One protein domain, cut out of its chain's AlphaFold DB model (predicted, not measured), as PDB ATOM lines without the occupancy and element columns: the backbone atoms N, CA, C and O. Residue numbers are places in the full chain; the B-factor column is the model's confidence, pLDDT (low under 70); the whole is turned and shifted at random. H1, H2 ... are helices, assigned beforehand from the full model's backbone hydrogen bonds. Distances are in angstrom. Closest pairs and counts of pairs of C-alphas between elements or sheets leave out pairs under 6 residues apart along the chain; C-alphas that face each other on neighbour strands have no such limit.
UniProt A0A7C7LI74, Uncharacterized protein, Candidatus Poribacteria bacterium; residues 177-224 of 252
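What this domain is: This is residues 177 to 224 of the 252 residues of an uncharacterized protein of Candidatus Poribacteria bacterium (UniProt A0A7C7LI74). Two helices, the short H1 and the longer H2, are set crosswise at nearly a right angle, one over the other. A long loop, residues 188 to 207, swings out to one side as it joins them. The printed part has 48 residues with two named helices, H1 then H2, and no named strand. The class is all helix, though under half of the residues, 23 of 48, are in named elements. The whole is compact and rounded, with a radius of gyration of the C-alphas of 9.6 A and spans of 25 by 19 by 17 A.

How they stand to each other: H1, residues 179 to 187, and H2, residues 208 to 221, only just touch, with 3 pairs of C-alphas within 8 A. The closest C-alphas are those of Val 182 and His 215, 6.4 A apart. H2 touches H1 with residues 215 to 218 alone. Their lines stand about perpendicular, at 82 degrees. In H1 and H2 every O i to N i+4 pair is within hydrogen-bond range.

Where its parts are: H1 begins at C-alpha 179 (468.868, 476.151, 449.219) and measures 12.2 A. H2 measures 19.9 A and ends at C-alpha 221 (463.412, 468.932, 461.319).

The domain as a whole: The C-alphas of Ser 202 and Gln 224, the two farthest apart, are 26.2 A apart. The printed part has no cut. The link from H1 to H2, 20 residues, is long. No printed residue is under 70 in pLDDT.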
ATOM      1  N   ALA A 177     462.415 474.506 452.395       92.94
ATOM      2  CA  ALA A 177     463.316 475.649 452.424       92.94
ATOM      3  C   ALA A 177     463.996 475.860 451.067       92.94
ATOM      4  O   ALA A 177     464.216 474.911 450.306       92.94
ATOM      5  N   ARG A 178     464.402 477.096 450.776       91.94
ATOM      6  CA  ARG A 178     465.245 477.385 449.611       91.94
ATOM      7  C   ARG A 178     466.680 476.964 449.948       91.94
ATOM      8  O   ARG A 178     467.067 476.938 451.115       91.94
ATOM      9  N   TYR A 179     467.489 476.598 448.951       91.31
ATOM     10  CA  TYR A 179     468.868 476.151 449.219       91.31
ATOM     11  C   TYR A 179     469.699 477.225 449.930       91.31
ATOM     12  O   TYR A 179     470.463 476.897 450.837       91.31
ATOM     13  N   ALA A 180     469.512 478.492 449.549       89.19
ATOM     14  CA  ALA A 180     470.181 479.627 450.175       89.19
ATOM     15  C   ALA A 180     469.797 479.781 451.657       89.19
ATOM     16  O   ALA A 180     470.680 480.005 452.481       89.19
ATOM     17  N   ASP A 181     468.522 479.574 452.013       90.25
ATOM     18  CA  ASP A 181     468.073 479.629 453.412       90.25
ATOM     19  C   ASP A 181     468.781 478.568 454.255       90.25
ATOM     20  O   ASP A 181     469.256 478.853 455.353       90.25
ATOM     21  N   VAL A 182     468.869 477.334 453.747       93.75
ATOM     22  CA  VAL A 182     469.518 476.238 454.481       93.75
ATOM     23  C   VAL A 182     471.010 476.492 454.619       93.75
ATOM     24  O   VAL A 182     471.553 476.291 455.701       93.75
ATOM     25  N   GLN A 183     471.667 476.978 453.563       92.50
ATOM     26  CA  GLN A 183     473.069 477.377 453.649       92.50
ATOM     27  C   GLN A 183     473.275 478.417 454.752       92.50
ATOM     28  O   GLN A 183     474.051 478.179 455.676       92.50
ATOM     29  N   TYR A 184     472.531 479.522 454.687       90.12
ATOM     30  CA  TYR A 184     472.646 480.624 455.632       90.12
ATOM     31  C   TYR A 184     472.423 480.165 457.078       90.12
ATOM     32  O   TYR A 184     473.254 480.432 457.945       90.12
ATOM     33  N   ASN A 185     471.344 479.418 457.331       91.81
ATOM     34  CA  ASN A 185     470.987 478.990 458.681       91.81
ATOM     35  C   ASN A 185     471.979 477.982 459.278       91.81
ATOM     36  O   ASN A 185     472.223 478.014 460.482       91.81
ATOM     37  N   ILE A 186     472.561 477.098 458.463       93.94
ATOM     38  CA  ILE A 186     473.547 476.120 458.940       93.94
ATOM     39  C   ILE A 186     474.918 476.773 459.159       93.94
ATOM     40  O   ILE A 186     475.552 476.507 460.177       93.94
ATOM     41  N   GLU A 187     475.372 477.647 458.255       92.00
ATOM     42  CA  GLU A 187     476.675 478.321 458.381       92.00
ATOM     43  C   GLU A 187     476.742 479.276 459.577       92.00
ATOM     44  O   GLU A 187     477.788 479.382 460.215       92.00
ATOM     45  N   HIS A 188     475.628 479.932 459.906       90.50
ATOM     46  CA  HIS A 188     475.553 480.882 461.020       90.50
ATOM     47  C   HIS A 188     475.023 480.254 462.317       90.50
ATOM     48  O   HIS A 188     474.870 480.945 463.321       90.50
ATOM     49  N   GLY A 189     474.753 478.942 462.327       90.00
ATOM     50  CA  GLY A 189     474.282 478.237 463.521       90.00
ATOM     51  C   GLY A 189     472.891 478.673 463.995       90.00
ATOM     52  O   GLY A 189     472.587 478.581 465.182       90.00
ATOM     53  N   HIS A 190     472.041 479.149 463.083       89.75
ATOM     54  CA  HIS A 190     470.658 479.541 463.374       89.75
ATOM     55  C   HIS A 190     469.707 478.337 463.467       89.75
ATOM     56  O   HIS A 190     468.590 478.464 463.967       89.75
ATOM     57  N   ALA A 191     470.144 477.160 463.012       90.50
ATOM     58  CA  ALA A 191     469.394 475.917 463.120       90.50
ATOM     59  C   ALA A 191     470.298 474.739 463.502       90.50
ATOM     60  O   ALA A 191     471.471 474.682 463.134       90.50
ATOM     61  N   THR A 192     469.714 473.758 464.189       89.44
ATOM     62  CA  THR A 192     470.303 472.430 464.395       89.44
ATOM     63  C   THR A 192     469.389 471.367 463.798       89.44
ATOM     64  O   THR A 192     468.166 471.517 463.807       89.44
ATOM     65  N   LEU A 193     469.972 470.286 463.279       93.00
ATOM     66  CA  LEU A 193     469.227 469.180 462.673       93.00
ATOM     67  C   LEU A 193     469.052 467.976 463.612       93.00
ATOM     68  O   LEU A 193     468.739 466.872 463.159       93.00
ATOM     69  N   GLY A 194     469.266 468.191 464.911       88.88
ATOM     70  CA  GLY A 194     469.098 467.203 465.973       88.88
ATOM     71  C   GLY A 194     470.205 467.291 467.031       88.88
ATOM     72  O   GLY A 194     471.190 467.997 466.829       88.88
ATOM     73  N   PRO A 195     470.074 466.570 468.158       87.56
ATOM     74  CA  PRO A 195     471.072 466.576 469.232       87.56
ATOM     75  C   PRO A 195     472.481 466.162 468.785       87.56
ATOM     76  O   PRO A 195     473.459 466.709 469.281       87.56
ATOM     77  N   ASP A 196     472.568 465.246 467.816       87.38
ATOM     78  CA  ASP A 196     473.830 464.716 467.283       87.38
ATOM     79  C   ASP A 196     474.254 465.401 465.970       87.38
ATOM     80  O   ASP A 196     475.089 464.884 465.227       87.38
ATOM     81  N   PHE A 197     473.634 466.533 465.617       88.75
ATOM     82  CA  PHE A 197     474.001 467.259 464.408       88.75
ATOM     83  C   PHE A 197     475.332 467.989 464.604       88.75
ATOM     84  O   PHE A 197     475.414 468.986 465.321       88.75
ATOM     85  N   GLU A 198     476.365 467.508 463.921       88.25
ATOM     86  CA  GLU A 198     477.641 468.206 463.799       88.25
ATOM     87  C   GLU A 198     477.612 469.172 462.613       88.25
ATOM     88  O   GLU A 198     477.061 468.867 461.550       88.25
ATOM     89  N   ALA A 199     478.234 470.341 462.792       87.38
ATOM     90  CA  ALA A 199     478.349 471.324 461.726       87.38
ATOM     91  C   ALA A 199     479.050 470.697 460.505       87.38
ATOM     92  O   ALA A 199     480.117 470.089 460.649       87.38
ATOM     93  N   PRO A 200     478.476 470.830 459.298       92.81
ATOM     94  CA  PRO A 200     479.086 470.277 458.103       92.81
ATOM     95  C   PRO A 200     480.402 471.000 457.774       92.81
ATOM     96  O   PRO A 200     480.600 472.150 458.176       92.81
ATOM     97  N   PRO A 201     481.308 470.361 457.014       93.19
ATOM     98  CA  PRO A 201     482.543 471.006 456.587       93.19
ATOM     99  C   PRO A 201     482.258 472.277 455.775       93.19
ATOM    100  O   PRO A 201     481.254 472.376 455.067       93.19
ATOM    101  N   SER A 202     483.178 473.243 455.838       93.38
ATOM    102  CA  SER A 202     483.098 474.450 455.008       93.38
ATOM    103  C   SER A 202     482.971 474.086 453.525       93.38
ATOM    104  O   SER A 202     483.645 473.176 453.040       93.38
ATOM    105  N   GLY A 203     482.084 474.779 452.807       93.94
ATOM    106  CA  GLY A 203     481.823 474.511 451.393       93.94
ATOM    107  C   GLY A 203     480.924 473.303 451.111       93.94
ATOM    108  O   GLY A 203     480.803 472.928 449.946       93.94
ATOM    109  N   TRP A 204     480.277 472.701 452.122       95.38
ATOM    110  CA  TRP A 204     479.380 471.542 451.962       95.38
ATOM    111  C   TRP A 204     478.298 471.721 450.892       95.38
ATOM    112  O   TRP A 204     477.893 470.757 450.252       95.38
ATOM    113  N   TYR A 205     477.841 472.954 450.683       93.88
ATOM    114  CA  TYR A 205     476.820 473.321 449.705       93.88
ATOM    115  C   TYR A 205     477.297 473.184 448.246       93.88
ATOM    116  O   TYR A 205     476.468 473.198 447.334       93.88
ATOM    117  N   ASN A 206     478.605 473.031 448.008       95.56
ATOM    118  CA  ASN A 206     479.169 472.744 446.686       95.56
ATOM    119  C   ASN A 206     479.171 471.242 446.353       95.56
ATOM    120  O   ASN A 206     479.254 470.885 445.179       95.56
ATOM    121  N   ASP A 207     479.076 470.366 447.357       96.81
ATOM    122  CA  ASP A 207     478.914 468.926 447.161       96.81
ATOM    123  C   ASP A 207     477.421 468.601 447.036       96.81
ATOM    124  O   ASP A 207     476.640 468.827 447.960       96.81
ATOM    125  N   GLU A 208     476.997 468.086 445.881       96.25
ATOM    126  CA  GLU A 208     475.577 467.853 445.614       96.25
ATOM    127  C   GLU A 208     474.945 466.848 446.588       96.25
ATOM    128  O   GLU A 208     473.825 467.072 447.054       96.25
ATOM    129  N   GLY A 209     475.660 465.771 446.925       96.75
ATOM    130  CA  GLY A 209     475.149 464.719 447.801       96.75
ATOM    131  C   GLY A 209     474.987 465.209 449.237       96.75
ATOM    132  O   GLY A 209     473.941 464.998 449.859       96.75
ATOM    133  N   LEU A 210     475.990 465.920 449.751       95.38
ATOM    134  CA  LEU A 210     475.944 466.524 451.077       95.38
ATOM    135  C   LEU A 210     474.891 467.632 451.139       95.38
ATOM    136  O   LEU A 210     474.110 467.674 452.093       95.38
ATOM    137  N   ARG A 211     474.798 468.464 450.093       96.12
ATOM    138  CA  ARG A 211     473.781 469.510 449.986       96.12
ATOM    139  C   ARG A 211     472.370 468.940 450.052       96.12
ATOM    140  O   ARG A 211     471.567 469.412 450.852       96.12
ATOM    141  N   GLN A 212     472.068 467.923 449.245       96.50
ATOM    142  CA  GLN A 212     470.751 467.280 449.234       96.50
ATOM    143  C   GLN A 212     470.432 466.604 450.573       96.50
ATOM    144  O   GLN A 212     469.313 466.728 451.071       96.50
ATOM    145  N   LYS A 213     471.414 465.928 451.188       95.12
ATOM    146  CA  LYS A 213     471.245 465.281 452.496       95.12
ATOM    147  C   LYS A 213     470.868 466.293 453.581       95.12
ATOM    148  O   LYS A 213     469.872 466.094 454.275       95.12
ATOM    149  N   ILE A 214     471.638 467.375 453.705       95.62
ATOM    150  CA  ILE A 214     471.408 468.421 454.712       95.62
ATOM    151  C   ILE A 214     470.084 469.136 454.448       95.62
ATOM    152  O   ILE A 214     469.305 469.338 455.372       95.62
ATOM    153  N   HIS A 215     469.787 469.458 453.187       95.88
ATOM    154  CA  HIS A 215     468.537 470.115 452.800       95.88
ATOM    155  C   HIS A 215     467.300 469.271 453.130       95.88
ATOM    156  O   HIS A 215     466.341 469.774 453.713       95.88
ATOM    157  N   SER A 216     467.344 467.967 452.837       95.06
ATOM    158  CA  SER A 216     466.272 467.029 453.186       95.06
ATOM    159  C   SER A 216     466.049 466.956 454.700       95.06
ATOM    160  O   SER A 216     464.918 467.078 455.174       95.06
ATOM    161  N   GLN A 217     467.132 466.847 455.475       95.00
ATOM    162  CA  GLN A 217     467.052 466.803 456.934       95.00
ATOM    163  C   GLN A 217     466.556 468.137 457.522       95.00
ATOM    164  O   GLN A 217     465.744 468.130 458.444       95.00
ATOM    165  N   PHE A 218     466.959 469.277 456.953       95.88
ATOM    166  CA  PHE A 218     466.441 470.597 457.325       95.88
ATOM    167  C   PHE A 218     464.931 470.696 457.094       95.88
ATOM    168  O   PHE A 218     464.195 471.113 457.986       95.88
ATOM    169  N   ASN A 219     464.437 470.241 455.941       95.69
ATOM    170  CA  ASN A 219     462.999 470.228 455.664       95.69
ATOM    171  C   ASN A 219     462.220 469.340 456.645       95.69
ATOM    172  O   ASN A 219     461.098 469.674 457.012       95.69
ATOM    173  N   GLN A 220     462.807 468.226 457.087       93.62
ATOM    174  CA  GLN A 220     462.170 467.323 458.045       93.62
ATOM    175  C   GLN A 220     462.141 467.886 459.474       93.62
ATOM    176  O   GLN A 220     461.146 467.711 460.171       93.62
ATOM    177  N   VAL A 221     463.231 468.517 459.918       93.00
ATOM    178  CA  VAL A 221     463.412 468.932 461.319       93.00
ATOM    179  C   VAL A 221     462.938 470.363 461.566       93.00
ATOM    180  O   VAL A 221     462.336 470.633 462.598       93.00
ATOM    181  N   VAL A 222     463.212 471.276 460.631       94.19
ATOM    182  CA  VAL A 222     463.056 472.724 460.835       94.19
ATOM    183  C   VAL A 222     461.773 473.251 460.194       94.19
ATOM    184  O   VAL A 222     461.036 474.005 460.819       94.19
ATOM    185  N   MET A 223     461.465 472.842 458.960       94.69
ATOM    186  CA  MET A 223     460.396 473.475 458.166       94.69
ATOM    187  C   MET A 223     458.969 473.038 458.523       94.69
ATOM    188  O   MET A 223     458.010 473.608 458.005       94.69
ATOM    189  N   GLN A 224     458.808 472.029 459.381       88.31
ATOM    190  CA  GLN A 224     457.507 471.461 459.756       88.31
ATOM    191  C   GLN A 224     457.091 471.842 461.180       88.31
ATOM    192  O   GLN A 224     456.700 470.987 461.975       88.31
TER     193      GLN A 224